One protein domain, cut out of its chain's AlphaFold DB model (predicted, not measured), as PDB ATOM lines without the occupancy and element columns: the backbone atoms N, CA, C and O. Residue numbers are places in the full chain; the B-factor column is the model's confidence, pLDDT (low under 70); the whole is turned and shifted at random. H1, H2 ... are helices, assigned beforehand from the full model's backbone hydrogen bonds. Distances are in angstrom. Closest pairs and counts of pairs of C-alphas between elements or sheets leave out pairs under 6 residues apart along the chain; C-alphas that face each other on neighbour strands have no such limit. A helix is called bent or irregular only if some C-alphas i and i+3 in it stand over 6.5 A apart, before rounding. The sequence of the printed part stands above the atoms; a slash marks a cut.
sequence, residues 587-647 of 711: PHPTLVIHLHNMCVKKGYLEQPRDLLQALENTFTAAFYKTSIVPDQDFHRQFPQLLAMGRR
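What this domain is: This is residues 587 to 647 of the 711 residues of an uncharacterized protein of Aureobasidium pullulans (UniProt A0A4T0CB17). Two antiparallel helices, H1 and H4, lie side by side; H2 is set crosswise on the other side of H1 from H4, and the very short H3 sits near the first turns of H1. Loops of residues 602 to 609 and 624 to 633 join H1 to H2 and H3 to H4. The printed part has 61 residues with four named helices, H1 to H4 in chain order, and no named strand; the class is all helix. It is compact, with a radius of gyration of the C-alphas of 11.0 A, and only just elongated, spanning 35 by 23 by 19 A.

How they stand to each other: H1, residues 588 to 601, is the hub, touching three other helices. With residues 593 to 596 alone it only just touches H2, residues 610 to 618, with 3 pairs of C-alphas within 8 A; the closest C-alphas, of Ile 593 and Leu 612, are 6.4 A apart, and the lines are only just about perpendicular, at 71 degrees. With residues 590 to 594 alone it only just touches H3, residues 620 to 623, again with 3 pairs; the closest C-alphas, of Thr 590 and Phe 623, are 5.4 A apart. H1 touches H4, residues 634 to 644, at a shallow tilt of 14 degrees, opposite ways; the closest C-alphas, of Met 598 and Phe 634, are 6.6 A apart. H2 and H4 are apart. Every O i to N i+4 pair is within hydrogen-bond range in H1 and H2, and 5 of 7 are in H4; H3 is too short for such a pair.

Where its parts are: H1 begins at C-alpha 588 (270.882, 206.813, 216.485) and is 19.8 A long; H2 measures 12.0 A. H3 has four residues. H4, 15.2 A long, is only just irregular, with C-alphas 636 and 639 6.8 A apart, and ends at C-alpha 644 (268.790, 215.002, 222.155).

The domain as a whole: The C-alphas farthest apart, of Glu 606 and Arg 647, are 35.4 A apart. The printed part has no cut and no long link. Its mean pLDDT is 84.6; residues 625 to 626 and 643 to 647 are under 70.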
ATOM      1  N   PRO A 587     271.813 209.028 219.971       78.56
ATOM      2  CA  PRO A 587     270.793 209.635 219.113       78.56
ATOM      3  C   PRO A 587     270.305 208.686 218.005       78.56
ATOM      4  O   PRO A 587     269.235 208.898 217.438       78.56
ATOM      5  N   HIS A 588     271.074 207.642 217.679       81.00
ATOM      6  CA  HIS A 588     270.882 206.813 216.485       81.00
ATOM      7  C   HIS A 588     269.488 206.178 216.351       81.00
ATOM      8  O   HIS A 588     268.907 206.336 215.277       81.00
ATOM      9  N   PRO A 589     268.897 205.539 217.383       85.00
ATOM     10  CA  PRO A 589     267.542 204.994 217.275       85.00
ATOM     11  C   PRO A 589     266.520 206.073 216.897       85.00
ATOM     12  O   PRO A 589     265.702 205.872 216.004       85.00
ATOM     13  N   THR A 590     266.621 207.262 217.503       86.25
ATOM     14  CA  THR A 590     265.759 208.406 217.180       86.25
ATOM     15  C   THR A 590     265.956 208.889 215.742       86.25
ATOM     16  O   THR A 590     264.982 209.175 215.049       86.25
ATOM     17  N   LEU A 591     267.201 208.953 215.264       86.88
ATOM     18  CA  LEU A 591     267.501 209.376 213.892       86.88
ATOM     19  C   LEU A 591     266.984 208.377 212.852       86.88
ATOM     20  O   LEU A 591     266.479 208.802 211.815       86.88
ATOM     21  N   VAL A 592     267.082 207.072 213.124       91.06
ATOM     22  CA  VAL A 592     266.568 206.017 212.234       91.06
ATOM     23  C   VAL A 592     265.048 206.099 212.118       91.06
ATOM     24  O   VAL A 592     264.533 206.064 211.002       91.06
ATOM     25  N   ILE A 593     264.337 206.271 213.237       92.69
ATOM     26  CA  ILE A 593     262.876 206.440 213.239       92.69
ATOM     27  C   ILE A 593     262.473 207.724 212.503       92.69
ATOM     28  O   ILE A 593     261.597 207.696 211.642       92.69
ATOM     29  N   HIS A 594     263.176 208.836 212.737       90.50
ATOM     30  CA  HIS A 594     262.930 210.087 212.011       90.50
ATOM     31  C   HIS A 594     263.164 209.960 210.501       90.50
ATOM     32  O   HIS A 594     262.374 210.470 209.705       90.50
ATOM     33  N   LEU A 595     264.231 209.266 210.094       92.25
ATOM     34  CA  LEU A 595     264.538 209.011 208.688       92.25
ATOM     35  C   LEU A 595     263.483 208.111 208.038       92.25
ATOM     36  O   LEU A 595     263.044 208.398 206.925       92.25
ATOM     37  N   HIS A 596     263.058 207.050 208.726       94.69
ATOM     38  CA  HIS A 596     261.988 206.167 208.263       94.69
ATOM     39  C   HIS A 596     260.681 206.941 208.063       94.69
ATOM     40  O   HIS A 596     260.140 206.892 206.957       94.69
ATOM     41  N   ASN A 597     260.253 207.745 209.041       92.88
ATOM     42  CA  ASN A 597     259.075 208.604 208.905       92.88
ATOM     43  C   ASN A 597     259.213 209.572 207.711       92.88
ATOM     44  O   ASN A 597     258.311 209.661 206.877       92.88
ATOM     45  N   MET A 598     260.367 210.233 207.541       93.75
ATOM     46  CA  MET A 598     260.616 211.093 206.374       93.75
ATOM     47  C   MET A 598     260.461 210.329 205.053       93.75
ATOM     48  O   MET A 598     259.833 210.835 204.121       93.75
ATOM     49  N   CYS A 599     261.044 209.133 204.951       94.56
ATOM     50  CA  CYS A 599     260.983 208.322 203.740       94.56
ATOM     51  C   CYS A 599     259.555 207.883 203.406       94.56
ATOM     52  O   CYS A 599     259.182 207.902 202.234       94.56
ATOM     53  N   VAL A 600     258.748 207.552 204.414       93.75
ATOM     54  CA  VAL A 600     257.328 207.222 204.235       93.75
ATOM     55  C   VAL A 600     256.542 208.456 203.784       93.75
ATOM     56  O   VAL A 600     255.877 208.419 202.752       93.75
ATOM     57  N   LYS A 601     256.658 209.589 204.489       93.19
ATOM     58  CA  LYS A 601     255.889 210.812 204.181       93.19
ATOM     59  C   LYS A 601     256.229 211.427 202.826       93.19
ATOM     60  O   LYS A 601     255.360 212.012 202.190       93.19
ATOM     61  N   LYS A 602     257.477 211.292 202.373       93.25
ATOM     62  CA  LYS A 602     257.918 211.770 201.053       93.25
ATOM     63  C   LYS A 602     257.677 210.775 199.914       93.25
ATOM     64  O   LYS A 602     257.998 211.099 198.775       93.25
ATOM     65  N   GLY A 603     257.147 209.584 200.200       92.94
ATOM     66  CA  GLY A 603     256.905 208.552 199.190       92.94
ATOM     67  C   GLY A 603     258.172 207.866 198.666       92.94
ATOM     68  O   GLY A 603     258.138 207.270 197.596       92.94
ATOM     69  N   TYR A 604     259.293 207.932 199.396       94.75
ATOM     70  CA  TYR A 604     260.494 207.139 199.087       94.75
ATOM     71  C   TYR A 604     260.356 205.674 199.526       94.75
ATOM     72  O   TYR A 604     261.096 204.815 199.056       94.75
ATOM     73  N   LEU A 605     259.424 205.394 200.440       94.38
ATOM     74  CA  LEU A 605     258.981 204.051 200.791       94.38
ATOM     75  C   LEU A 605     257.494 203.924 200.465       94.38
ATOM     76  O   LEU A 605     256.695 204.725 200.942       94.38
ATOM     77  N   GLU A 606     257.133 202.898 199.690       90.50
ATOM     78  CA  GLU A 606     255.735 202.599 199.345       90.50
ATOM     79  C   GLU A 606     254.905 202.229 200.580       90.50
ATOM     80  O   GLU A 606     253.730 202.575 200.674       90.50
ATOM     81  N   GLN A 607     255.526 201.533 201.538       91.56
ATOM     82  CA  GLN A 607     254.913 201.135 202.800       91.56
ATOM     83  C   GLN A 607     255.902 201.302 203.961       91.56
ATOM     84  O   GLN A 607     257.112 201.094 203.784       91.56
ATOM     85  N   PRO A 608     255.419 201.669 205.163       91.94
ATOM     86  CA  PRO A 608     256.258 201.705 206.347       91.94
ATOM     87  C   PRO A 608     256.768 200.300 206.680       91.94
ATOM     88  O   PRO A 608     256.053 199.313 206.569       91.94
ATOM     89  N   ARG A 609     258.028 200.199 207.117       94.31
ATOM     90  CA  ARG A 609     258.560 198.961 207.699       94.31
ATOM     91  C   ARG A 609     257.904 198.675 209.052       94.31
ATOM     92  O   ARG A 609     258.033 199.494 209.959       94.31
ATOM     93  N   ASP A 610     257.306 197.494 209.192       93.75
ATOM     94  CA  ASP A 610     256.506 197.097 210.361       93.75
ATOM     95  C   ASP A 610     257.218 197.303 211.701       93.75
ATOM     96  O   ASP A 610     256.664 197.923 212.602       93.75
ATOM     97  N   LEU A 611     258.470 196.846 211.830       91.06
ATOM     98  CA  LEU A 611     259.233 196.981 213.077       91.06
ATOM     99  C   LEU A 611     259.464 198.450 213.457       91.06
ATOM    100  O   LEU A 611     259.278 198.827 214.612       91.06
ATOM    101  N   LEU A 612     259.864 199.282 212.493       94.06
ATOM    102  CA  LEU A 612     260.131 200.699 212.746       94.06
ATOM    103  C   LEU A 612     258.836 201.444 213.075       94.06
ATOM    104  O   LEU A 612     258.820 202.241 214.007       94.06
ATOM    105  N   GLN A 613     257.738 201.106 212.393       93.88
ATOM    106  CA  GLN A 613     256.420 201.658 212.697       93.88
ATOM    107  C   GLN A 613     255.930 201.243 214.089       93.88
ATOM    108  O   GLN A 613     255.402 202.066 214.834       93.88
ATOM    109  N   ALA A 614     256.121 199.979 214.474       92.12
ATOM    110  CA  ALA A 614     255.755 199.486 215.796       92.12
ATOM    111  C   ALA A 614     256.550 200.196 216.902       92.12
ATOM    112  O   ALA A 614     255.974 200.586 217.919       92.12
ATOM    113  N   LEU A 615     257.852 200.419 216.693       91.62
ATOM    114  CA  LEU A 615     258.688 201.189 217.613       91.62
ATOM    115  C   LEU A 615     258.233 202.649 217.703       91.62
ATOM    116  O   LEU A 615     258.054 203.151 218.813       91.62
ATOM    117  N   GLU A 616     257.997 203.309 216.565       91.50
ATOM    118  CA  GLU A 616     257.500 204.689 216.508       91.50
ATOM    119  C   GLU A 616     256.180 204.837 217.273       91.50
ATOM    120  O   GLU A 616     256.059 205.726 218.115       91.50
ATOM    121  N   ASN A 617     255.226 203.927 217.058       90.56
ATOM    122  CA  ASN A 617     253.933 203.914 217.747       90.56
ATOM    123  C   ASN A 617     254.080 203.630 219.250       90.56
ATOM    124  O   ASN A 617     253.352 204.178 220.077       90.56
ATOM    125  N   THR A 618     255.021 202.762 219.629       89.25
ATOM    126  CA  THR A 618     255.216 202.375 221.034       89.25
ATOM    127  C   THR A 618     255.881 203.487 221.841       89.25
ATOM    128  O   THR A 618     255.515 203.693 223.003       89.25
ATOM    129  N   PHE A 619     256.825 204.209 221.235       89.88
ATOM    130  CA  PHE A 619     257.696 205.186 221.890       89.88
ATOM    131  C   PHE A 619     257.591 206.587 221.275       89.88
ATOM    132  O   PHE A 619     258.551 207.356 221.312       89.88
ATOM    133  N   THR A 620     256.423 206.959 220.744       88.88
ATOM    134  CA  THR A 620     256.212 208.242 220.048       88.88
ATOM    135  C   THR A 620     256.679 209.434 220.885       88.88
ATOM    136  O   THR A 620     257.408 210.292 220.394       88.88
ATOM    137  N   ALA A 621     256.331 209.452 222.174       86.06
ATOM    138  CA  ALA A 621     256.719 210.512 223.103       86.06
ATOM    139  C   ALA A 621     258.233 210.561 223.396       86.06
ATOM    140  O   ALA A 621     258.753 211.613 223.758       86.06
ATOM    141  N   ALA A 622     258.950 209.441 223.242       87.25
ATOM    142  CA  ALA A 622     260.400 209.392 223.423       87.25
ATOM    143  C   ALA A 622     261.149 209.838 222.155       87.25
ATOM    144  O   ALA A 622     262.196 210.481 222.248       87.25
ATOM    145  N   PHE A 623     260.605 209.525 220.973       86.88
ATOM    146  CA  PHE A 623     261.184 209.927 219.689       86.88
ATOM    147  C   PHE A 623     260.876 211.381 219.314       86.88
ATOM    148  O   PHE A 623     261.716 212.036 218.696       86.88
ATOM    149  N   TYR A 624     259.720 211.911 219.725       83.88
ATOM    150  CA  TYR A 624     259.261 213.252 219.361       83.88
ATOM    151  C   TYR A 624     258.911 214.081 220.598       83.88
ATOM    152  O   TYR A 624     258.009 213.744 221.358       83.88
ATOM    153  N   LYS A 625     259.584 215.228 220.771       69.88
ATOM    154  CA  LYS A 625     259.479 216.100 221.960       69.88
ATOM    155  C   LYS A 625     258.049 216.569 222.286       69.88
ATOM    156  O   LYS A 625     257.742 216.811 223.446       69.88
ATOM    157  N   THR A 626     257.187 216.718 221.281       69.44
ATOM    158  CA  THR A 626     255.773 217.116 221.435       69.44
ATOM    159  C   THR A 626     254.803 215.938 221.332       69.44
ATOM    160  O   THR A 626     253.597 216.151 221.354       69.44
ATOM    161  N   SER A 627     255.300 214.703 221.193       73.25
ATOM    162  CA  SER A 627     254.516 213.527 220.772       73.25
ATOM    163  C   SER A 627     253.802 213.695 219.421       73.25
ATOM    164  O   SER A 627     252.907 212.921 219.096       73.25
ATOM    165  N   ILE A 628     254.192 214.696 218.622       78.75
ATOM    166  CA  ILE A 628     253.652 214.940 217.282       78.75
ATOM    167  C   ILE A 628     254.662 214.422 216.263       78.75
ATOM    168  O   ILE A 628     255.801 214.892 216.223       78.75
ATOM    169  N   VAL A 629     254.225 213.470 215.439       84.12
ATOM    170  CA  VAL A 629     255.026 212.921 214.342       84.12
ATOM    171  C   VAL A 629     255.141 213.972 213.229       84.12
ATOM    172  O   VAL A 629     254.115 214.469 212.761       84.12
ATOM    173  N   PRO A 630     256.357 214.325 212.782       85.50
ATOM    174  CA  PRO A 630     256.559 215.312 211.725       85.50
ATOM    175  C   PRO A 630     255.965 214.865 210.388       85.50
ATOM    176  O   PRO A 630     256.192 213.738 209.951       85.50
ATOM    177  N   ASP A 631     255.274 215.769 209.700       88.38
ATOM    178  CA  ASP A 631     254.766 215.580 208.337       88.38
ATOM    179  C   ASP A 631     255.571 216.367 207.284       88.38
ATOM    180  O   ASP A 631     255.601 215.989 206.112       88.38
ATOM    181  N   GLN A 632     256.283 217.415 207.705       84.75
ATOM    182  CA  GLN A 632     257.126 218.276 206.873       84.75
ATOM    183  C   GLN A 632     258.344 218.822 207.647       84.75
ATOM    184  O   GLN A 632     258.554 218.513 208.819       84.75
ATOM    185  N   ASP A 633     259.196 219.612 206.979       85.06
ATOM    186  CA  ASP A 633     260.363 220.288 207.581       85.06
ATOM    187  C   ASP A 633     261.358 219.383 208.342       85.06
ATOM    188  O   ASP A 633     262.079 219.822 209.241       85.06
ATOM    189  N   PHE A 634     261.485 218.122 207.917       87.19
ATOM    190  CA  PHE A 634     262.353 217.105 208.535       87.19
ATOM    191  C   PHE A 634     263.802 217.565 208.789       87.19
ATOM    192  O   PHE A 634     264.412 217.175 209.785       87.19
ATOM    193  N   HIS A 635     264.347 218.414 207.912       83.62
ATOM    194  CA  HIS A 635     265.711 218.947 207.994       83.62
ATOM    195  C   HIS A 635     265.910 219.923 209.166       83.62
ATOM    196  O   HIS A 635     266.995 219.965 209.739       83.62
ATOM    197  N   ARG A 636     264.874 220.679 209.564       81.94
ATOM    198  CA  ARG A 636     264.943 221.612 210.705       81.94
ATOM    199  C   ARG A 636     264.977 220.884 212.043       81.94
ATOM    200  O   ARG A 636     265.531 221.394 213.012       81.94
ATOM    201  N   GLN A 637     264.390 219.692 212.090       77.44
ATOM    202  CA  GLN A 637     264.319 218.886 213.304       77.44
ATOM    203  C   GLN A 637     265.591 218.064 213.534       77.44
ATOM    204  O   GLN A 637     265.966 217.819 214.678       77.44
ATOM    205  N   PHE A 638     266.300 217.698 212.465       77.75
ATOM    206  CA  PHE A 638     267.478 216.831 212.527       77.75
ATOM    207  C   PHE A 638     268.582 217.318 213.498       77.75
ATOM    208  O   PHE A 638     269.030 216.513 214.317       77.75
ATOM    209  N   PRO A 639     268.981 218.612 213.528       76.25
ATOM    210  CA  PRO A 639     269.964 219.101 214.501       76.25
ATOM    211  C   PRO A 639     269.479 219.011 215.953       76.25
ATOM    212  O   PRO A 639     270.274 218.766 216.858       76.25
ATOM    213  N   GLN A 640     268.173 219.192 216.185       75.00
ATOM    214  CA  GLN A 640     267.591 219.068 217.519       75.00
ATOM    215  C   GLN A 640     267.633 217.609 217.978       75.00
ATOM    216  O   GLN A 640     268.060 217.351 219.097       75.00
ATOM    217  N   LEU A 641     267.276 216.659 217.107       73.44
ATOM    218  CA  LEU A 641     267.332 215.221 217.398       73.44
ATOM    219  C   LEU A 641     268.770 214.736 217.657       73.44
ATOM    220  O   LEU A 641     269.001 213.959 218.582       73.44
ATOM    221  N   LEU A 642     269.753 215.250 216.910       71.31
ATOM    222  CA  LEU A 642     271.178 214.992 217.166       71.31
ATOM    223  C   LEU A 642     271.631 215.500 218.540       71.31
ATOM    224  O   LEU A 642     272.445 214.858 219.203       71.31
ATOM    225  N   ALA A 643     271.104 216.645 218.980       66.50
ATOM    226  CA  ALA A 643     271.393 217.205 220.295       66.50
ATOM    227  C   ALA A 643     270.657 216.482 221.441       66.50
ATOM    228  O   ALA A 643     271.084 216.596 222.588       66.50
ATOM    229  N   MET A 644     269.579 215.738 221.153       62.53
ATOM    230  CA  MET A 644     268.790 215.002 222.155       62.53
ATOM    231  C   MET A 644     269.493 213.746 222.685       62.53
ATOM    232  O   MET A 644     269.263 213.378 223.830       62.53
ATOM    233  N   GLY A 645     270.367 213.113 221.895       55.00
ATOM    234  CA  GLY A 645     271.163 211.945 222.306       55.00
ATOM    235  C   GLY A 645     272.512 212.300 222.933       55.00
ATOM    236  O   GLY A 645     273.468 211.550 222.804       55.00
ATOM    237  N   ARG A 646     272.646 213.486 223.531       56.66
ATOM    238  CA  ARG A 646     273.827 213.862 224.315       56.66
ATOM    239  C   ARG A 646     273.346 214.292 225.688       56.66
ATOM    240  O   ARG A 646     272.999 215.459 225.879       56.66
ATOM    241  N   ARG A 647     273.304 213.361 226.647       52.53
ATOM    242  CA  ARG A 647     273.131 213.695 228.069       52.53
ATOM    243  C   ARG A 647     274.172 214.769 228.412       52.53
ATOM    244  O   ARG A 647     275.361 214.483 228.476       52.53
TER     245      ARG A 647